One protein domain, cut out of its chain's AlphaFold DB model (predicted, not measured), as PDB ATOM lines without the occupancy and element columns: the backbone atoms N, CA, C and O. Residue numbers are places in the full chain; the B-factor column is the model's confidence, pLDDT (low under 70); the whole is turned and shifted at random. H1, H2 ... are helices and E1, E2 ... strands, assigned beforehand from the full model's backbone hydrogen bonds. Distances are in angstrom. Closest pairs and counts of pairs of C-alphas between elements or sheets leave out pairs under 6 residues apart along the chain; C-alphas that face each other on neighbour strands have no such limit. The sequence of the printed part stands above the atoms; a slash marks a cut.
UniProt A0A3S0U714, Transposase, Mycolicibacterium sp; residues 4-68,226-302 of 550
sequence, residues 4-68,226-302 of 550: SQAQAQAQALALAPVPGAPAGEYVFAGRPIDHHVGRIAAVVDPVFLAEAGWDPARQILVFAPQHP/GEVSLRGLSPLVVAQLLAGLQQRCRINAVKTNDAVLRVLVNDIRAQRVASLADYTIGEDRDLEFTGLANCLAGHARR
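AT A GLANCE: This is residues 4 to 68 and 226 to 302 of the 550 residues of the protein "Transposase" of Mycolicibacterium sp (UniProt A0A3S0U714). A body of helices is built round the long helix H5, with H7 crossing it, H3 packed along its first half, and a small two-stranded sheet, E1 and E2, with H6 beside E2. H1 is an arm: residues 4 to 13 stick out from this body. The printed part has 142 residues with seven named helices and two named strands, in the order H1 H2 H3 H4 E1 E2 H5 H6 H7; the sheet E1 - E2 is antiparallel and the class is mostly helix. The whole is compact, with a radius of gyration of the C-alphas of 15.8 A and spans of 49 by 34 by 28 A.

HOW THE PARTS SIT: Strand E1, residues 60 to 62, is the antiparallel neighbour of E2, residues 227 to 229, at 168 degrees; N 61 and O 228 are within hydrogen-bond range at 2.9 A, and so are N 228 and O 61 at 2.9 A. Residues 54 to 55 form a short antiparallel pairing with residues 60 to 61 of E1. The closest C-alphas of E2 and H6, residues 258 to 271, are those of Val 228 and Arg 262, 5.4 A apart. With residues 260 to 264 alone, H6 touches H7, residues 287 to 302, at a steep tilt of 67 degrees, only just short of about perpendicular, the same way; the closest C-alphas are those of Val 260 and Phe 289, 6.2 A apart. With residues 295 to 300 alone, H7 touches H5, residues 235 to 252; they are about perpendicular, but only just, at 73 degrees, with the C-alphas of Gly 244 and Leu 296 closest at 4.5 A. H5 touches H3, residues 35 to 41, with residues 235 to 243 alone, at a shallow tilt of 33 degrees, only just short of steep, the same way; the C-alphas of Ala 41 and Ala 239 are closest at 5.2 A. H2, residues 25 to 28, only just touches H3, with 3 pairs of C-alphas within 8 A, the closest those of Val 27 and Ala 41 at 6.4 A. H4, residues 46 to 51, is close to but not clearly touching H5, with the C-alphas of Phe 48 and Gln 246 closest at 6.8 A. H1, residues 4 to 14, touches no helix. In H1, H3, H4, H5, H6 and H7 every O i to N i+4 pair is within hydrogen-bond range; H2 is too short for such a pair.

IN THESE COORDINATES: H1 begins at C-alpha 4, (-19.390, -109.948, -47.262), and is 15.1 A long. H5 is 24.8 A long from C-alpha 235 at (-5.474, -87.526, -34.029), H6 20.0 A and H7 22.1 A, ending at C-alpha 302, (-15.509, -83.225, -47.608).

THE WHOLE: The two C-alphas farthest apart are those of Gln 5 and Gln 66, 54.9 A. Residues 69 to 225 are not printed, and C-alphas 68 and 226 are 13.5 A apart across the cut. The link from H6 to H7, residues 272 to 286, is long. The mean pLDDT of the printed part is 83.1, and residues 4 to 24 are under 70.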
ATOM      1  N   SER A   4     -19.885-110.230 -48.614       37.03
ATOM      2  CA  SER A   4     -19.390-109.948 -47.262       37.03
ATOM      3  C   SER A   4     -17.876-110.173 -47.105       37.03
ATOM      4  O   SER A   4     -17.207-109.356 -46.479       37.03
ATOM      5  N   GLN A   5     -17.300-111.213 -47.723       32.75
ATOM      6  CA  GLN A   5     -15.845-111.416 -47.739       32.75
ATOM      7  C   GLN A   5     -15.134-110.372 -48.603       32.75
ATOM      8  O   GLN A   5     -14.081-109.890 -48.204       32.75
ATOM      9  N   ALA A   6     -15.716-109.966 -49.735       37.41
ATOM     10  CA  ALA A   6     -15.154-108.902 -50.570       37.41
ATOM     11  C   ALA A   6     -15.185-107.529 -49.866       37.41
ATOM     12  O   ALA A   6     -14.219-106.778 -49.956       37.41
ATOM     13  N   GLN A   7     -16.243-107.224 -49.102       37.69
ATOM     14  CA  GLN A   7     -16.338-106.010 -48.277       37.69
ATOM     15  C   GLN A   7     -15.382-106.033 -47.077       37.69
ATOM     16  O   GLN A   7     -14.715-105.033 -46.818       37.69
ATOM     17  N   ALA A   8     -15.250-107.171 -46.387       33.38
ATOM     18  CA  ALA A   8     -14.301-107.327 -45.284       33.38
ATOM     19  C   ALA A   8     -12.841-107.256 -45.766       33.38
ATOM     20  O   ALA A   8     -11.991-106.665 -45.105       33.38
ATOM     21  N   GLN A   9     -12.550-107.800 -46.949       31.69
ATOM     22  CA  GLN A   9     -11.219-107.773 -47.549       31.69
ATOM     23  C   GLN A   9     -10.886-106.393 -48.141       31.69
ATOM     24  O   GLN A   9      -9.747-105.954 -48.020       31.69
ATOM     25  N   ALA A  10     -11.872-105.654 -48.667       37.12
ATOM     26  CA  ALA A  10     -11.723-104.247 -49.046       37.12
ATOM     27  C   ALA A  10     -11.515-103.324 -47.827       37.12
ATOM     28  O   ALA A  10     -10.687-102.417 -47.888       37.12
ATOM     29  N   GLN A  11     -12.191-103.581 -46.698       35.16
ATOM     30  CA  GLN A  11     -11.917-102.900 -45.423       35.16
ATOM     31  C   GLN A  11     -10.524-103.242 -44.873       35.16
ATOM     32  O   GLN A  11      -9.820-102.348 -44.414       35.16
ATOM     33  N   ALA A  12     -10.086-104.501 -44.965       32.41
ATOM     34  CA  ALA A  12      -8.753-104.921 -44.529       32.41
ATOM     35  C   ALA A  12      -7.625-104.347 -45.410       32.41
ATOM     36  O   ALA A  12      -6.580-103.964 -44.892       32.41
ATOM     37  N   LEU A  13      -7.846-104.213 -46.725       37.19
ATOM     38  CA  LEU A  13      -6.926-103.542 -47.656       37.19
ATOM     39  C   LEU A  13      -6.913-102.013 -47.481       37.19
ATOM     40  O   LEU A  13      -5.873-101.398 -47.686       37.19
ATOM     41  N   ALA A  14      -8.014-101.399 -47.032       39.75
ATOM     42  CA  ALA A  14      -8.050 -99.986 -46.637       39.75
ATOM     43  C   ALA A  14      -7.304 -99.698 -45.312       39.75
ATOM     44  O   ALA A  14      -6.961 -98.544 -45.037       39.75
ATOM     45  N   LEU A  15      -7.049-100.741 -44.513       35.31
ATOM     46  CA  LEU A  15      -6.316-100.706 -43.241       35.31
ATOM     47  C   LEU A  15      -4.849-101.159 -43.369       35.31
ATOM     48  O   LEU A  15      -4.096-101.043 -42.402       35.31
ATOM     49  N   ALA A  16      -4.426-101.661 -44.533       28.41
ATOM     50  CA  ALA A  16      -3.047-102.081 -44.756       28.41
ATOM     51  C   ALA A  16      -2.156-100.868 -45.104       28.41
ATOM     52  O   ALA A  16      -2.488-100.109 -46.019       28.41
ATOM     53  N   PRO A  17      -1.020-100.661 -44.411       31.62
ATOM     54  CA  PRO A  17      -0.096 -99.584 -44.741       31.62
ATOM     55  C   PRO A  17       0.569 -99.855 -46.097       31.62
ATOM     56  O   PRO A  17       1.258-100.860 -46.275       31.62
ATOM     57  N   VAL A  18       0.380 -98.945 -47.056       37.22
ATOM     58  CA  VAL A  18       1.156 -98.918 -48.305       37.22
ATOM     59  C   VAL A  18       2.565 -98.395 -47.984       37.22
ATOM     60  O   VAL A  18       2.676 -97.331 -47.370       37.22
ATOM     61  N   PRO A  19       3.655 -99.083 -48.370       33.47
ATOM     62  CA  PRO A  19       5.005 -98.596 -48.101       33.47
ATOM     63  C   PRO A  19       5.393 -97.475 -49.078       33.47
ATOM     64  O   PRO A  19       5.413 -97.701 -50.287       33.47
ATOM     65  N   GLY A  20       5.770 -96.301 -48.551       43.44
ATOM     66  CA  GLY A  20       6.570 -95.306 -49.283       43.44
ATOM     67  C   GLY A  20       5.947 -93.922 -49.530       43.44
ATOM     68  O   GLY A  20       5.787 -93.548 -50.682       43.44
ATOM     69  N   ALA A  21       5.640 -93.157 -48.469       38.06
ATOM     70  CA  ALA A  21       5.834 -91.696 -48.319       38.06
ATOM     71  C   ALA A  21       5.181 -91.207 -46.998       38.06
ATOM     72  O   ALA A  21       4.111 -91.704 -46.641       38.06
ATOM     73  N   PRO A  22       5.769 -90.234 -46.273       50.25
ATOM     74  CA  PRO A  22       5.307 -89.756 -44.963       50.25
ATOM     75  C   PRO A  22       4.125 -88.785 -45.121       50.25
ATOM     76  O   PRO A  22       4.262 -87.568 -44.987       50.25
ATOM     77  N   ALA A  23       2.949 -89.287 -45.489       63.06
ATOM     78  CA  ALA A  23       1.781 -88.439 -45.709       63.06
ATOM     79  C   ALA A  23       1.265 -87.865 -44.371       63.06
ATOM     80  O   ALA A  23       0.667 -88.575 -43.565       63.06
ATOM     81  N   GLY A  24       1.500 -86.570 -44.124       69.50
ATOM     82  CA  GLY A  24       0.864 -85.822 -43.029       69.50
ATOM     83  C   GLY A  24       1.547 -85.872 -41.653       69.50
ATOM     84  O   GLY A  24       1.066 -85.237 -40.716       69.50
ATOM     85  N   GLU A  25       2.685 -86.558 -41.499       80.69
ATOM     86  CA  GLU A  25       3.383 -86.695 -40.202       80.69
ATOM     87  C   GLU A  25       3.856 -85.359 -39.598       80.69
ATOM     88  O   GLU A  25       3.945 -85.215 -38.373       80.69
ATOM     89  N   TYR A  26       4.119 -84.353 -40.440       86.44
ATOM     90  CA  TYR A  26       4.511 -83.004 -40.014       86.44
ATOM     91  C   TYR A  26       3.447 -82.330 -39.136       86.44
ATOM     92  O   TYR A  26       3.786 -81.525 -38.269       86.44
ATOM     93  N   VAL A  27       2.170 -82.700 -39.297       89.94
ATOM     94  CA  VAL A  27       1.063 -82.197 -38.469       89.94
ATOM     95  C   VAL A  27       1.200 -82.669 -37.017       89.94
ATOM     96  O   VAL A  27       0.792 -81.959 -36.098       89.94
ATOM     97  N   PHE A  28       1.823 -83.832 -36.802       91.88
ATOM     98  CA  PHE A  28       1.938 -84.508 -35.506       91.88
ATOM     99  C   PHE A  28       3.384 -84.665 -35.018       91.88
ATOM    100  O   PHE A  28       3.639 -85.465 -34.118       91.88
ATOM    101  N   ALA A  29       4.324 -83.900 -35.581       88.38
ATOM    102  CA  ALA A  29       5.745 -83.938 -35.228       88.38
ATOM    103  C   ALA A  29       6.361 -85.353 -35.323       88.38
ATOM    104  O   ALA A  29       7.100 -85.767 -34.430       88.38
ATOM    105  N   GLY A  30       6.025 -86.107 -36.379       78.75
ATOM    106  CA  GLY A  30       6.590 -87.441 -36.632       78.75
ATOM    107  C   GLY A  30       6.040 -88.556 -35.737       78.75
ATOM    108  O   GLY A  30       6.615 -89.640 -35.678       78.75
ATOM    109  N   ARG A  31       4.952 -88.308 -34.996       81.06
ATOM    110  CA  ARG A  31       4.280 -89.356 -34.215       81.06
ATOM    111  C   ARG A  31       3.543 -90.331 -35.141       81.06
ATOM    112  O   ARG A  31       2.964 -89.879 -36.127       81.06
ATOM    113  N   PRO A  32       3.492 -91.631 -34.794       81.94
ATOM    114  CA  PRO A  32       2.741 -92.609 -35.567       81.94
ATOM    115  C   PRO A  32       1.250 -92.254 -35.563       81.94
ATOM    116  O   PRO A  32       0.664 -91.977 -34.513       81.94
ATOM    117  N   ILE A  33       0.656 -92.267 -36.751       86.75
ATOM    118  CA  ILE A  33      -0.760 -92.000 -37.008       86.75
ATOM    119  C   ILE A  33      -1.311 -93.091 -37.921       86.75
ATOM    120  O   ILE A  33      -0.563 -93.712 -38.677       86.75
ATOM    121  N   ASP A  34      -2.616 -93.342 -37.850       88.69
ATOM    122  CA  ASP A  34      -3.256 -94.257 -38.789       88.69
ATOM    123  C   ASP A  34      -3.292 -93.672 -40.216       88.69
ATOM    124  O   ASP A  34      -3.172 -92.463 -40.435       88.69
ATOM    125  N   HIS A  35      -3.464 -94.551 -41.205       84.50
ATOM    126  CA  HIS A  35      -3.435 -94.185 -42.621       84.50
ATOM    127  C   HIS A  35      -4.531 -93.174 -43.005       84.50
ATOM    128  O   HIS A  35      -4.302 -92.294 -43.838       84.50
ATOM    129  N   HIS A  36      -5.716 -93.255 -42.394       87.19
ATOM    130  CA  HIS A  36      -6.809 -92.333 -42.691       87.19
ATOM    131  C   HIS A  36      -6.496 -90.919 -42.181       87.19
ATOM    132  O   HIS A  36      -6.662 -89.945 -42.918       87.19
ATOM    133  N   VAL A  37      -5.956 -90.808 -40.964       91.69
ATOM    134  CA  VAL A  37      -5.458 -89.552 -40.391       91.69
ATOM    135  C   VAL A  37      -4.327 -88.983 -41.237       91.69
ATOM    136  O   VAL A  37      -4.355 -87.789 -41.532       91.69
ATOM    137  N   GLY A  38      -3.387 -89.818 -41.688       90.00
ATOM    138  CA  GLY A  38      -2.304 -89.406 -42.586       90.00
ATOM    139  C   GLY A  38      -2.819 -88.786 -43.887       90.00
ATOM    140  O   GLY A  38      -2.363 -87.714 -44.287       90.00
ATOM    141  N   ARG A  39      -3.849 -89.385 -44.501       90.31
ATOM    142  CA  ARG A  39      -4.490 -88.836 -45.707       90.31
ATOM    143  C   ARG A  39      -5.124 -87.466 -45.475       90.31
ATOM    144  O   ARG A  39      -4.945 -86.587 -46.308       90.31
ATOM    145  N   ILE A  40      -5.849 -87.269 -44.371       91.75
ATOM    146  CA  ILE A  40      -6.447 -85.960 -44.046       91.75
ATOM    147  C   ILE A  40      -5.352 -84.935 -43.740       91.75
ATOM    148  O   ILE A  40      -5.389 -83.815 -44.243       91.75
ATOM    149  N   ALA A  41      -4.364 -85.321 -42.934       92.38
ATOM    150  CA  ALA A  41      -3.259 -84.462 -42.536       92.38
ATOM    151  C   ALA A  41      -2.430 -83.992 -43.742       92.38
ATOM    152  O   ALA A  41      -2.047 -82.828 -43.782       92.38
ATOM    153  N   ALA A  42      -2.237 -84.845 -44.752       90.12
ATOM    154  CA  ALA A  42      -1.542 -84.499 -45.992       90.12
ATOM    155  C   ALA A  42      -2.257 -83.433 -46.847       90.12
ATOM    156  O   ALA A  42      -1.617 -82.797 -47.679       90.12
ATOM    157  N   VAL A  43      -3.564 -83.206 -46.647       90.19
ATOM    158  CA  VAL A  43      -4.313 -82.116 -47.308       90.19
ATOM    159  C   VAL A  43      -4.039 -80.758 -46.642       90.19
ATOM    160  O   VAL A  43      -4.287 -79.700 -47.231       90.19
ATOM    161  N   VAL A  44      -3.537 -80.756 -45.402       92.69
ATOM    162  CA  VAL A  44      -3.275 -79.527 -44.650       92.69
ATOM    163  C   VAL A  44      -1.928 -78.951 -45.061       92.69
ATOM    164  O   VAL A  44      -0.881 -79.506 -44.757       92.69
ATOM    165  N   ASP A  45      -1.948 -77.813 -45.732       91.00
ATOM    166  CA  ASP A  45      -0.776 -77.134 -46.260       91.00
ATOM    167  C   ASP A  45       0.187 -76.714 -45.126       91.00
ATOM    168  O   ASP A  45      -0.223 -76.002 -44.199       91.00
ATOM    169  N   PRO A  46       1.472 -77.114 -45.177       91.31
ATOM    170  CA  PRO A  46       2.478 -76.674 -44.213       91.31
ATOM    171  C   PRO A  46       2.595 -75.148 -44.086       91.31
ATOM    172  O   PRO A  46       2.842 -74.653 -42.984       91.31
ATOM    173  N   VAL A  47       2.385 -74.397 -45.175       90.44
ATOM    174  CA  VAL A  47       2.403 -72.925 -45.159       90.44
ATOM    175  C   VAL A  47       1.248 -72.396 -44.315       90.44
ATOM    176  O   VAL A  47       1.463 -71.573 -43.426       90.44
ATOM    177  N   PHE A  48       0.043 -72.942 -44.506       92.31
ATOM    178  CA  PHE A  48      -1.116 -72.584 -43.691       92.31
ATOM    179  C   PHE A  48      -0.881 -72.894 -42.208       92.31
ATOM    180  O   PHE A  48      -1.228 -72.084 -41.353       92.31
ATOM    181  N   LEU A  49      -0.278 -74.040 -41.875       93.75
ATOM    182  CA  LEU A  49       0.026 -74.381 -40.481       93.75
ATOM    183  C   LEU A  49       0.987 -73.377 -39.837       93.75
ATOM    184  O   LEU A  49       0.774 -72.986 -38.687       93.75
ATOM    185  N   ALA A  50       2.008 -72.936 -40.573       91.31
ATOM    186  CA  ALA A  50       2.924 -71.901 -40.108       91.31
ATOM    187  C   ALA A  50       2.198 -70.560 -39.893       91.31
ATOM    188  O   ALA A  50       2.346 -69.946 -38.835       91.31
ATOM    189  N   GLU A  51       1.362 -70.137 -40.847       90.94
ATOM    190  CA  GLU A  51       0.566 -68.902 -40.765       90.94
ATOM    191  C   GLU A  51      -0.457 -68.929 -39.619       90.94
ATOM    192  O   GLU A  51      -0.606 -67.954 -38.877       90.94
ATOM    193  N   ALA A  52      -1.126 -70.066 -39.422       90.88
ATOM    194  CA  ALA A  52      -2.078 -70.295 -38.340       90.88
ATOM    195  C   ALA A  52      -1.406 -70.420 -36.959       90.88
ATOM    196  O   ALA A  52      -2.098 -70.463 -35.936       90.88
ATOM    197  N   GLY A  53      -0.069 -70.481 -36.912       92.81
ATOM    198  CA  GLY A  53       0.715 -70.616 -35.688       92.81
ATOM    199  C   GLY A  53       0.559 -71.983 -35.025       92.81
ATOM    200  O   GLY A  53       0.485 -72.062 -33.797       92.81
ATOM    201  N   TRP A  54       0.451 -73.050 -35.818       95.69
ATOM    202  CA  TRP A  54       0.380 -74.421 -35.322       95.69
ATOM    203  C   TRP A  54       1.730 -74.892 -34.770       95.69
ATOM    204  O   TRP A  54       2.736 -74.914 -35.475       95.69
ATOM    205  N   ASP A  55       1.738 -75.326 -33.511       93.81
ATOM    206  CA  ASP A  55       2.844 -76.050 -32.889       93.81
ATOM    207  C   ASP A  55       2.494 -77.549 -32.848       93.81
ATOM    208  O   ASP A  55       1.695 -77.957 -31.994       93.81
ATOM    209  N   PRO A  56       3.069 -78.389 -33.729       92.38
ATOM    210  CA  PRO A  56       2.724 -79.808 -33.815       92.38
ATOM    211  C   PRO A  56       3.182 -80.614 -32.590       92.38
ATOM    212  O   PRO A  56       2.522 -81.577 -32.196       92.38
ATOM    213  N   ALA A  57       4.275 -80.212 -31.932       89.62
ATOM    214  CA  ALA A  57       4.793 -80.910 -30.757       89.62
ATOM    215  C   ALA A  57       3.887 -80.693 -29.538       89.62
ATOM    216  O   ALA A  57       3.612 -81.624 -28.763       89.62
ATOM    217  N   ARG A  58       3.396 -79.458 -29.377       89.38
ATOM    218  CA  ARG A  58       2.503 -79.068 -28.280       89.38
ATOM    219  C   ARG A  58       1.028 -79.257 -28.614       89.38
ATOM    220  O   ARG A  58       0.241 -79.301 -27.676       89.38
ATOM    221  N   GLN A  59       0.675 -79.403 -29.889       94.38
ATOM    222  CA  GLN A  59      -0.690 -79.410 -30.423       94.38
ATOM    223  C   GLN A  59      -1.483 -78.155 -30.026       94.38
ATOM    224  O   GLN A  59      -2.592 -78.231 -29.488       94.38
ATOM    225  N   ILE A  60      -0.879 -76.985 -30.242       93.50
ATOM    226  CA  ILE A  60      -1.474 -75.682 -29.923       93.50
ATOM    227  C   ILE A  60      -1.487 -74.810 -31.175       93.50
ATOM    228  O   ILE A  60      -0.464 -74.662 -31.832       93.50
ATOM    229  N   LEU A  61      -2.630 -74.184 -31.454       93.94
ATOM    230  CA  LEU A  61      -2.730 -73.061 -32.384       93.94
ATOM    231  C   LEU A  61      -2.465 -71.757 -31.636       93.94
ATOM    232  O   LEU A  61      -3.094 -71.505 -30.605       93.94
ATOM    233  N   VAL A  62      -1.563 -70.928 -32.157       90.88
ATOM    234  CA  VAL A  62      -1.246 -69.600 -31.623       90.88
ATOM    235  C   VAL A  62      -1.545 -68.549 -32.681       90.88
ATOM    236  O   VAL A  62      -0.717 -68.217 -33.523       90.88
ATOM    237  N   PHE A  63      -2.738 -67.981 -32.606       88.62
ATOM    238  CA  PHE A  63      -3.201 -67.001 -33.570       88.62
ATOM    239  C   PHE A  63      -2.445 -65.677 -33.437       88.62
ATOM    240  O   PHE A  63      -2.553 -64.962 -32.426       88.62
ATOM    241  N   ALA A  64      -1.700 -65.335 -34.492       84.56
ATOM    242  CA  ALA A  64      -1.053 -64.042 -34.621       84.56
ATOM    243  C   ALA A  64      -2.123 -62.935 -34.594       84.56
ATOM    244  O   ALA A  64      -3.091 -62.997 -35.352       84.56
ATOM    245  N   PRO A  65      -1.992 -61.905 -33.741       83.69
ATOM    246  CA  PRO A  65      -3.047 -60.910 -33.569       83.69
ATOM    247  C   PRO A  65      -3.471 -60.196 -34.851       83.69
ATOM    248  O   PRO A  65      -4.652 -59.903 -35.023       83.69
ATOM    249  N   GLN A  66      -2.512 -59.956 -35.743       83.12
ATOM    250  CA  GLN A  66      -2.692 -59.240 -37.001       83.12
ATOM    251  C   GLN A  66      -3.202 -60.135 -38.136       83.12
ATOM    252  O   GLN A  66      -3.491 -59.623 -39.212       83.12
ATOM    253  N   HIS A  67      -3.320 -61.451 -37.929       87.19
ATOM    254  CA  HIS A  67      -3.757 -62.347 -38.993       87.19
ATOM    255  C   HIS A  67      -5.164 -61.935 -39.479       87.19
ATOM    256  O   HIS A  67      -6.073 -61.751 -38.660       87.19
ATOM    257  N   PRO A  68      -5.401 -61.812 -40.798       85.31
ATOM    258  CA  PRO A  68      -6.670 -61.303 -41.322       85.31
ATOM    259  C   PRO A  68      -7.864 -62.146 -40.847       85.31
ATOM    260  O   PRO A  68      -8.780 -61.634 -40.193       85.31
ATOM    261  N   GLY A 226      -5.598 -65.939 -27.710       80.06
ATOM    262  CA  GLY A 226      -4.929 -66.313 -28.958       80.06
ATOM    263  C   GLY A 226      -4.396 -67.746 -29.012       80.06
ATOM    264  O   GLY A 226      -3.991 -68.171 -30.081       80.06
ATOM    265  N   GLU A 227      -4.408 -68.499 -27.907       88.00
ATOM    266  CA  GLU A 227      -4.016 -69.913 -27.909       88.00
ATOM    267  C   GLU A 227      -5.238 -70.838 -27.874       88.00
ATOM    268  O   GLU A 227      -6.086 -70.710 -26.983       88.00
ATOM    269  N   VAL A 228      -5.278 -71.826 -28.766       93.44
ATOM    270  CA  VAL A 228      -6.255 -72.922 -28.752       93.44
ATOM    271  C   VAL A 228      -5.506 -74.246 -28.621       93.44
ATOM    272  O   VAL A 228      -4.715 -74.610 -29.486       93.44
ATOM    273  N   SER A 229      -5.737 -74.964 -27.520       95.00
ATOM    274  CA  SER A 229      -5.118 -76.274 -27.282       95.00
ATOM    275  C   SER A 229      -5.964 -77.370 -27.911       95.00
ATOM    276  O   SER A 229      -7.095 -77.577 -27.471       95.00
ATOM    277  N   LEU A 230      -5.411 -78.085 -28.892       96.19
ATOM    278  CA  LEU A 230      -6.018 -79.278 -29.494       96.19
ATOM    279  C   LEU A 230      -5.583 -80.573 -28.789       96.19
ATOM    280  O   LEU A 230      -5.999 -81.662 -29.169       96.19
ATOM    281  N   ARG A 231      -4.774 -80.470 -27.728       94.31
ATOM    282  CA  ARG A 231      -4.360 -81.621 -26.921       94.31
ATOM    283  C   ARG A 231      -5.554 -82.340 -26.291       94.31
ATOM    284  O   ARG A 231      -6.551 -81.709 -25.918       94.31
ATOM    285  N   GLY A 232      -5.404 -83.649 -26.110       92.44
ATOM    286  CA  GLY A 232      -6.442 -84.527 -25.559       92.44
ATOM    287  C   GLY A 232      -7.568 -84.855 -26.545       92.44
ATOM    288  O   GLY A 232      -8.512 -85.534 -26.167       92.44
ATOM    289  N   LEU A 233      -7.488 -84.375 -27.790       95.50
ATOM    290  CA  LEU A 233      -8.353 -84.816 -28.883       95.50
ATOM    291  C   LEU A 233      -7.723 -86.011 -29.609       95.50
ATOM    292  O   LEU A 233      -6.500 -86.180 -29.587       95.50
ATOM    293  N   SER A 234      -8.548 -86.817 -30.285       93.69
ATOM    294  CA  SER A 234      -8.045 -87.883 -31.156       93.69
ATOM    295  C   SER A 234      -7.238 -87.288 -32.325       93.69
ATOM    296  O   SER A 234      -7.556 -86.186 -32.788       93.69
ATOM    297  N   PRO A 235      -6.214 -87.989 -32.852       94.50
ATOM    298  CA  PRO A 235      -5.474 -87.526 -34.029       94.50
ATOM    299  C   PRO A 235      -6.385 -87.211 -35.224       94.50
ATOM    300  O   PRO A 235      -6.169 -86.217 -35.915       94.50
ATOM    301  N   LEU A 236      -7.457 -87.989 -35.408       94.88
ATOM    302  CA  LEU A 236      -8.461 -87.751 -36.445       94.88
ATOM    303  C   LEU A 236      -9.162 -86.405 -36.290       94.88
ATOM    304  O   LEU A 236      -9.188 -85.622 -37.237       94.88
ATOM    305  N   VAL A 237      -9.663 -86.093 -35.095       96.62
ATOM    306  CA  VAL A 237     -10.322 -84.809 -34.830       96.62
ATOM    307  C   VAL A 237      -9.347 -83.644 -35.009       96.62
ATOM    308  O   VAL A 237      -9.732 -82.610 -35.553       96.62
ATOM    309  N   VAL A 238      -8.078 -83.793 -34.607       96.81
ATOM    310  CA  VAL A 238      -7.051 -82.760 -34.832       96.81
ATOM    311  C   VAL A 238      -6.852 -82.509 -36.328       96.81
ATOM    312  O   VAL A 238      -6.918 -81.358 -36.762       96.81
ATOM    313  N   ALA A 239      -6.660 -83.564 -37.124       96.12
ATOM    314  CA  ALA A 239      -6.483 -83.446 -38.571       96.12
ATOM    315  C   ALA A 239      -7.718 -82.816 -39.244       96.12
ATOM    316  O   ALA A 239      -7.584 -81.900 -40.057       96.12
ATOM    317  N   GLN A 240      -8.921 -83.238 -38.848       96.62
ATOM    318  CA  GLN A 240     -10.193 -82.703 -39.337       96.62
ATOM    319  C   GLN A 240     -10.393 -81.222 -38.979       96.62
ATOM    320  O   GLN A 240     -10.807 -80.441 -39.835       96.62
ATOM    321  N   LEU A 241     -10.084 -80.809 -37.744       97.19
ATOM    322  CA  LEU A 241     -10.183 -79.410 -37.315       97.19
ATOM    323  C   LEU A 241      -9.218 -78.516 -38.095       97.19
ATOM    324  O   LEU A 241      -9.617 -77.440 -38.538       97.19
ATOM    325  N   LEU A 242      -7.969 -78.951 -38.281       96.88
ATOM    326  CA  LEU A 242      -6.963 -78.184 -39.019       96.88
ATOM    327  C   LEU A 242      -7.326 -78.063 -40.502       96.88
ATOM    328  O   LEU A 242      -7.290 -76.960 -41.049       96.88
ATOM    329  N   ALA A 243      -7.752 -79.157 -41.135       95.06
ATOM    330  CA  ALA A 243      -8.208 -79.128 -42.519       95.06
ATOM    331  C   ALA A 243      -9.479 -78.284 -42.699       95.06
ATOM    332  O   ALA A 243      -9.580 -77.485 -43.632       95.06
ATOM    333  N   GLY A 244     -10.433 -78.404 -41.772       94.75
ATOM    334  CA  GLY A 244     -11.642 -77.590 -41.762       94.75
ATOM    335  C   GLY A 244     -11.338 -76.101 -41.601       94.75
ATOM    336  O   GLY A 244     -11.938 -75.275 -42.291       94.75
ATOM    337  N   LEU A 245     -10.379 -75.751 -40.738       95.06
ATOM    338  CA  LEU A 245      -9.951 -74.370 -40.519       95.06
ATOM    339  C   LEU A 245      -9.261 -73.796 -41.762       95.06
ATOM    340  O   LEU A 245      -9.604 -72.690 -42.180       95.06
ATOM    341  N   GLN A 246      -8.368 -74.565 -42.395       93.50
ATOM    342  CA  GLN A 246      -7.748 -74.200 -43.671       93.50
ATOM    343  C   GLN A 246      -8.807 -73.890 -44.729       93.50
ATOM    344  O   GLN A 246      -8.766 -72.843 -45.378       93.50
ATOM    345  N   GLN A 247      -9.784 -74.783 -44.885       90.50
ATOM    346  CA  GLN A 247     -10.807 -74.629 -45.910       90.50
ATOM    347  C   GLN A 247     -11.754 -73.470 -45.619       90.50
ATOM    348  O   GLN A 247     -12.147 -72.745 -46.533       90.50
ATOM    349  N   ARG A 248     -12.067 -73.229 -44.344       90.75
ATOM    350  CA  ARG A 248     -12.816 -72.044 -43.925       90.75
ATOM    351  C   ARG A 248     -12.075 -70.758 -44.283       90.75
ATOM    352  O   ARG A 248     -12.704 -69.823 -44.776       90.75
ATOM    353  N   CYS A 249     -10.759 -70.709 -44.084       89.12
ATOM    354  CA  CYS A 249      -9.954 -69.559 -44.486       89.12
ATOM    355  C   CYS A 249      -9.942 -69.365 -46.009       89.12
ATOM    356  O   CYS A 249     -10.144 -68.247 -46.468       89.12
ATOM    357  N   ARG A 250      -9.762 -70.443 -46.781       86.25
ATOM    358  CA  ARG A 250      -9.633 -70.387 -48.248       86.25
ATOM    359  C   ARG A 250     -10.948 -70.123 -48.978       86.25
ATOM    360  O   ARG A 250     -10.992 -69.276 -49.858       86.25
ATOM    361  N   ILE A 251     -12.008 -70.856 -48.633       80.00
ATOM    362  CA  ILE A 251     -13.293 -70.792 -49.346       80.00
ATOM    363  C   ILE A 251     -14.193 -69.706 -48.782       80.00
ATOM    364  O   ILE A 251     -14.826 -68.973 -49.533       80.00
ATOM    365  N   ASN A 252     -14.332 -69.653 -47.458       80.12
ATOM    366  CA  ASN A 252     -15.331 -68.776 -46.861       80.12
ATOM    367  C   ASN A 252     -14.788 -67.365 -46.633       80.12
ATOM    368  O   ASN A 252     -15.589 -66.441 -46.556       80.12
ATOM    369  N   ALA A 253     -13.466 -67.207 -46.495       83.12
ATOM    370  CA  ALA A 253     -12.824 -65.939 -46.151       83.12
ATOM    371  C   ALA A 253     -13.443 -65.270 -44.902       83.12
ATOM    372  O   ALA A 253     -13.446 -64.049 -44.761       83.12
ATOM    373  N   VAL A 254     -13.969 -66.078 -43.967       82.00
ATOM    374  CA  VAL A 254     -14.612 -65.596 -42.736       82.00
ATOM    375  C   VAL A 254     -13.629 -65.646 -41.577       82.00
ATOM    376  O   VAL A 254     -12.964 -66.659 -41.336       82.00
ATOM    377  N   LYS A 255     -13.582 -64.555 -40.809       87.44
ATOM    378  CA  LYS A 255     -12.768 -64.468 -39.598       87.44
ATOM    379  C   LYS A 255     -13.232 -65.491 -38.553       87.44
ATOM    380  O   LYS A 255     -14.424 -65.625 -38.287       87.44
ATOM    381  N   THR A 256     -12.292 -66.209 -37.946       90.50
ATOM    382  CA  THR A 256     -12.548 -67.190 -36.887       90.50
ATOM    383  C   THR A 256     -12.033 -66.656 -35.560       90.50
ATOM    384  O   THR A 256     -10.846 -66.382 -35.399       90.50
ATOM    385  N   ASN A 257     -12.939 -66.501 -34.599       87.12
ATOM    386  CA  ASN A 257     -12.625 -66.005 -33.267       87.12
ATOM    387  C   ASN A 257     -11.970 -67.103 -32.408       87.12
ATOM    388  O   ASN A 257     -12.534 -68.187 -32.237       87.12
ATOM    389  N   ASP A 258     -10.802 -66.814 -31.820       88.44
ATOM    390  CA  ASP A 258     -10.068 -67.759 -30.967       88.44
ATOM    391  C   ASP A 258     -10.866 -68.189 -29.731       88.44
ATOM    392  O   ASP A 258     -10.717 -69.313 -29.252       88.44
ATOM    393  N   ALA A 259     -11.723 -67.311 -29.203       87.00
ATOM    394  CA  ALA A 259     -12.573 -67.630 -28.065       87.00
ATOM    395  C   ALA A 259     -13.626 -68.682 -28.437       87.00
ATOM    396  O   ALA A 259     -13.767 -69.665 -27.713       87.00
ATOM    397  N   VAL A 260     -14.297 -68.520 -29.581       91.06
ATOM    398  CA  VAL A 260     -15.347 -69.439 -30.049       91.06
ATOM    399  C   VAL A 260     -14.744 -70.790 -30.430       91.06
ATOM    400  O   VAL A 260     -15.218 -71.825 -29.966       91.06
ATOM    401  N   LEU A 261     -13.628 -70.797 -31.174       94.25
ATOM    402  CA  LEU A 261     -12.929 -72.038 -31.528       94.25
ATOM    403  C   LEU A 261     -12.453 -72.803 -30.284       94.25
ATOM    404  O   LEU A 261     -12.543 -74.026 -30.230       94.25
ATOM    405  N   ARG A 262     -11.980 -72.094 -29.256       93.25
ATOM    406  CA  ARG A 262     -11.580 -72.702 -27.981       93.25
ATOM    407  C   ARG A 262     -12.753 -73.344 -27.248       93.25
ATOM    408  O   ARG A 262     -12.563 -74.415 -26.682       93.25
ATOM    409  N   VAL A 263     -13.924 -72.702 -27.231       93.62
ATOM    410  CA  VAL A 263     -15.134 -73.297 -26.637       93.62
ATOM    411  C   VAL A 263     -15.518 -74.553 -27.413       93.62
ATOM    412  O   VAL A 263     -15.670 -75.599 -26.794       93.62
ATOM    413  N   LEU A 264     -15.535 -74.500 -28.749       96.12
ATOM    414  CA  LEU A 264     -15.850 -75.659 -29.590       96.12
ATOM    415  C   LEU A 264     -14.903 -76.837 -29.324       96.12
ATOM    416  O   LEU A 264     -15.334 -77.962 -29.103       96.12
ATOM    417  N   VAL A 265     -13.598 -76.575 -29.279       96.06
ATOM    418  CA  VAL A 265     -12.582 -77.587 -28.964       96.06
ATOM    419  C   VAL A 265     -12.755 -78.163 -27.554       96.06
ATOM    420  O   VAL A 265     -12.479 -79.342 -27.328       96.06
ATOM    421  N   ASN A 266     -13.196 -77.350 -26.593       94.88
ATOM    422  CA  ASN A 266     -13.494 -77.827 -25.247       94.88
ATOM    423  C   ASN A 266     -14.739 -78.719 -25.218       94.88
ATOM    424  O   ASN A 266     -14.686 -79.749 -24.551       94.88
ATOM    425  N   ASP A 267     -15.788 -78.383 -25.969       95.31
ATOM    426  CA  ASP A 267     -17.001 -79.203 -26.081       95.31
ATOM    427  C   ASP A 267     -16.709 -80.558 -26.728       95.31
ATOM    428  O   ASP A 267     -17.061 -81.599 -26.177       95.31
ATOM    429  N   ILE A 268     -15.983 -80.555 -27.848       96.00
ATOM    430  CA  ILE A 268     -15.544 -81.772 -28.546       96.00
ATOM    431  C   ILE A 268     -14.754 -82.683 -27.593       96.00
ATOM    432  O   ILE A 268     -14.984 -83.892 -27.544       96.00
ATOM    433  N   ARG A 269     -13.844 -82.109 -26.792       95.31
ATOM    434  CA  ARG A 269     -13.069 -82.865 -25.795       95.31
ATOM    435  C   ARG A 269     -13.945 -83.419 -24.678       95.31
ATOM    436  O   ARG A 269     -13.744 -84.557 -24.264       95.31
ATOM    437  N   ALA A 270     -14.890 -82.623 -24.185       94.00
ATOM    438  CA  ALA A 270     -15.806 -83.044 -23.135       94.00
ATOM    439  C   ALA A 270     -16.685 -84.220 -23.590       94.00
ATOM    440  O   ALA A 270     -16.868 -85.160 -22.822       94.00
ATOM    441  N   GLN A 271     -17.144 -84.208 -24.848       95.25
ATOM    442  CA  GLN A 271     -17.928 -85.296 -25.451       95.25
ATOM    443  C   GLN A 271     -17.086 -86.510 -25.880       95.25
ATOM    444  O   GLN A 271     -17.643 -87.575 -26.127       95.25
ATOM    445  N   ARG A 272     -15.752 -86.378 -25.958       93.44
ATOM    446  CA  ARG A 272     -14.810 -87.441 -26.368       93.44
ATOM    447  C   ARG A 272     -15.141 -88.093 -27.712       93.44
ATOM    448  O   ARG A 272     -14.980 -89.302 -27.885       93.44
ATOM    449  N   VAL A 273     -15.580 -87.290 -28.670       93.44
ATOM    450  CA  VAL A 273     -15.907 -87.791 -30.007       93.44
ATOM    451  C   VAL A 273     -14.659 -88.284 -30.741       93.44
ATOM    452  O   VAL A 273     -13.584 -87.684 -30.650       93.44
ATOM    453  N   ALA A 274     -14.800 -89.388 -31.475       91.69
ATOM    454  CA  ALA A 274     -13.715 -89.959 -32.270       91.69
ATOM    455  C   ALA A 274     -13.533 -89.224 -33.609       91.69
ATOM    456  O   ALA A 274     -12.415 -89.177 -34.126       91.69
ATOM    457  N   SER A 275     -14.611 -88.620 -34.120       93.31
ATOM    458  CA  SER A 275     -14.687 -87.840 -35.355       93.31
ATOM    459  C   SER A 275     -15.537 -86.584 -35.145       93.31
ATOM    460  O   SER A 275     -16.476 -86.584 -34.352       93.31
ATOM    461  N   LEU A 276     -15.268 -85.514 -35.900       93.62
ATOM    462  CA  LEU A 276     -16.133 -84.325 -35.929       93.62
ATOM    463  C   LEU A 276     -17.551 -84.628 -36.433       93.62
ATOM    464  O   LEU A 276     -18.455 -83.837 -36.182       93.62
ATOM    465  N   ALA A 277     -17.750 -85.740 -37.145       89.25
ATOM    466  CA  ALA A 277     -19.075 -86.166 -37.588       89.25
ATOM    467  C   ALA A 277     -19.985 -86.591 -36.421       89.25
ATOM    468  O   ALA A 277     -21.199 -86.457 -36.539       89.25
ATOM    469  N   ASP A 278     -19.401 -87.041 -35.306       92.19
ATOM    470  CA  ASP A 278     -20.137 -87.520 -34.128       92.19
ATOM    471  C   ASP A 278     -20.398 -86.395 -33.110       92.19
ATOM    472  O   ASP A 278     -21.026 -86.605 -32.073       92.19
ATOM    473  N   TYR A 279     -19.887 -85.189 -33.379       94.88
ATOM    474  CA  TYR A 279     -20.053 -84.040 -32.500       94.88
ATOM    475  C   TYR A 279     -21.485 -83.511 -32.535       94.88
ATOM    476  O   TYR A 279     -22.002 -83.143 -33.590       94.88
ATOM    477  N   THR A 280     -22.095 -83.405 -31.353       94.75
ATOM    478  CA  THR A 280     -23.441 -82.850 -31.193       94.75
ATOM    479  C   THR A 280     -23.357 -81.448 -30.597       94.75
ATOM    480  O   THR A 280     -22.721 -81.232 -29.566       94.75
ATOM    481  N   ILE A 281     -24.001 -80.479 -31.246       93.31
ATOM    482  CA  ILE A 281     -24.043 -79.086 -30.785       93.31
ATOM    483  C   ILE A 281     -25.052 -78.979 -29.634       93.31
ATOM    484  O   ILE A 281     -26.182 -79.438 -29.769       93.31
ATOM    485  N   GLY A 282     -24.641 -78.379 -28.513       89.81
ATOM    486  CA  GLY A 282     -25.533 -78.112 -27.380       89.81
ATOM    487  C   GLY A 282     -26.619 -77.086 -27.718       89.81
ATOM    488  O   GLY A 282     -26.379 -76.154 -28.484       89.81
ATOM    489  N   GLU A 283     -27.805 -77.243 -27.129       88.00
ATOM    490  CA  GLU A 283     -28.970 -76.377 -27.381       88.00
ATOM    491  C   GLU A 283     -28.763 -74.921 -26.920       88.00
ATOM    492  O   GLU A 283     -29.412 -74.011 -27.426       88.00
ATOM    493  N   ASP A 284     -27.833 -74.679 -25.990       90.38
ATOM    494  CA  ASP A 284     -27.503 -73.367 -25.418       90.38
ATOM    495  C   ASP A 284     -26.535 -72.534 -26.282       90.38
ATOM    496  O   ASP A 284     -26.104 -71.448 -25.881       90.38
ATOM    497  N   ARG A 285     -26.141 -73.044 -27.453       89.94
ATOM    498  CA  ARG A 285     -25.130 -72.423 -28.312       89.94
ATOM    499  C   ARG A 285     -25.726 -71.362 -29.235       89.94
ATOM    500  O   ARG A 285     -26.778 -71.540 -29.838       89.94
ATOM    501  N   ASP A 286     -24.999 -70.256 -29.388       89.19
ATOM    502  CA  ASP A 286     -25.389 -69.176 -30.292       89.19
ATOM    503  C   ASP A 286     -25.164 -69.528 -31.780       89.19
ATOM    504  O   ASP A 286     -24.613 -70.575 -32.148       89.19
ATOM    505  N   LEU A 287     -25.615 -68.635 -32.665       88.12
ATOM    506  CA  LEU A 287     -25.494 -68.807 -34.114       88.12
ATOM    507  C   LEU A 287     -24.039 -68.737 -34.607       88.12
ATOM    508  O   LEU A 287     -23.702 -69.427 -35.570       88.12
ATOM    509  N   GLU A 288     -23.172 -67.939 -33.970       87.62
ATOM    510  CA  GLU A 288     -21.751 -67.841 -34.346       87.62
ATOM    511  C   GLU A 288     -21.047 -69.181 -34.097       87.62
ATOM    512  O   GLU A 288     -20.371 -69.717 -34.982       87.62
ATOM    513  N   PHE A 289     -21.268 -69.759 -32.918       93.06
ATOM    514  CA  PHE A 289     -20.770 -71.069 -32.533       93.06
ATOM    515  C   PHE A 289     -21.314 -72.166 -33.446       93.06
ATOM    516  O   PHE A 289     -20.544 -72.952 -34.002       93.06
ATOM    517  N   THR A 290     -22.635 -72.201 -33.632       93.06
ATOM    518  CA  THR A 290     -23.310 -73.214 -34.454       93.06
ATOM    519  C   THR A 290     -22.830 -73.151 -35.904       93.06
ATOM    520  O   THR A 290     -22.527 -74.177 -36.517       93.06
ATOM    521  N   GLY A 291     -22.673 -71.939 -36.444       89.62
ATOM    522  CA  GLY A 291     -22.126 -71.707 -37.777       89.62
ATOM    523  C   GLY A 291     -20.670 -72.160 -37.914       89.62
ATOM    524  O   GLY A 291     -20.314 -72.769 -38.925       89.62
ATOM    525  N   LEU A 292     -19.823 -71.908 -36.907       94.00
ATOM    526  CA  LEU A 292     -18.439 -72.392 -36.894       94.00
ATOM    527  C   LEU A 292     -18.387 -73.924 -36.868       94.00
ATOM    528  O   LEU A 292     -17.704 -74.516 -37.704       94.00
ATOM    529  N   ALA A 293     -19.117 -74.555 -35.947       94.75
ATOM    530  CA  ALA A 293     -19.138 -76.005 -35.778       94.75
ATOM    531  C   ALA A 293     -19.584 -76.721 -37.062       94.75
ATOM    532  O   ALA A 293     -18.856 -77.568 -37.581       94.75
ATOM    533  N   ASN A 294     -20.720 -76.312 -37.635       91.38
ATOM    534  CA  ASN A 294     -21.241 -76.887 -38.876       91.38
ATOM    535  C   ASN A 294     -20.297 -76.667 -40.064       91.38
ATOM    536  O   ASN A 294     -20.130 -77.556 -40.901       91.38
ATOM    537  N   CYS A 295     -19.650 -75.501 -40.141       90.75
ATOM    538  CA  CYS A 295     -18.689 -75.207 -41.199       90.75
ATOM    539  C   CYS A 295     -17.456 -76.115 -41.120       90.75
ATOM    540  O   CYS A 295     -17.074 -76.702 -42.133       90.75
ATOM    541  N   LEU A 296     -16.857 -76.261 -39.933       94.44
ATOM    542  CA  LEU A 296     -15.684 -77.115 -39.742       94.44
ATOM    543  C   LEU A 296     -16.025 -78.592 -39.959       94.44
ATOM    544  O   LEU A 296     -15.304 -79.266 -40.690       94.44
ATOM    545  N   ALA A 297     -17.142 -79.075 -39.408       91.50
ATOM    546  CA  ALA A 297     -17.602 -80.445 -39.617       91.50
ATOM    547  C   ALA A 297     -17.898 -80.725 -41.100       91.50
ATOM    548  O   ALA A 297     -17.472 -81.746 -41.634       91.50
ATOM    549  N   GLY A 298     -18.562 -79.797 -41.799       88.81
ATOM    550  CA  GLY A 298     -18.842 -79.926 -43.230       88.81
ATOM    551  C   GLY A 298     -17.574 -79.968 -44.087       88.81
ATOM    552  O   GLY A 298     -17.473 -80.786 -44.996       88.81
ATOM    553  N   HIS A 299     -16.577 -79.125 -43.795       90.06
ATOM    554  CA  HIS A 299     -15.286 -79.173 -44.492       90.06
ATOM    555  C   HIS A 299     -14.494 -80.437 -44.168       90.06
ATOM    556  O   HIS A 299     -13.924 -81.032 -45.077       90.06
ATOM    557  N   ALA A 300     -14.508 -80.883 -42.912       88.44
ATOM    558  CA  ALA A 300     -13.870 -82.125 -42.499       88.44
ATOM    559  C   ALA A 300     -14.466 -83.349 -43.210       88.44
ATOM    560  O   ALA A 300     -13.708 -84.188 -43.691       88.44
ATOM    561  N   ARG A 301     -15.800 -83.427 -43.342       84.19
ATOM    562  CA  ARG A 301     -16.464 -84.500 -44.103       84.19
ATOM    563  C   ARG A 301     -16.021 -84.532 -45.564       84.19
ATOM    564  O   ARG A 301     -15.802 -85.607 -46.103       84.19
ATOM    565  N   ARG A 302     -15.851 -83.361 -46.182       85.44
ATOM    566  CA  ARG A 302     -15.509 -83.225 -47.608       85.44
ATOM    567  C   ARG A 302     -14.021 -83.331 -47.915       85.44
ATOM    568  O   ARG A 302     -13.659 -83.349 -49.083       85.44
TER     569      ARG A 302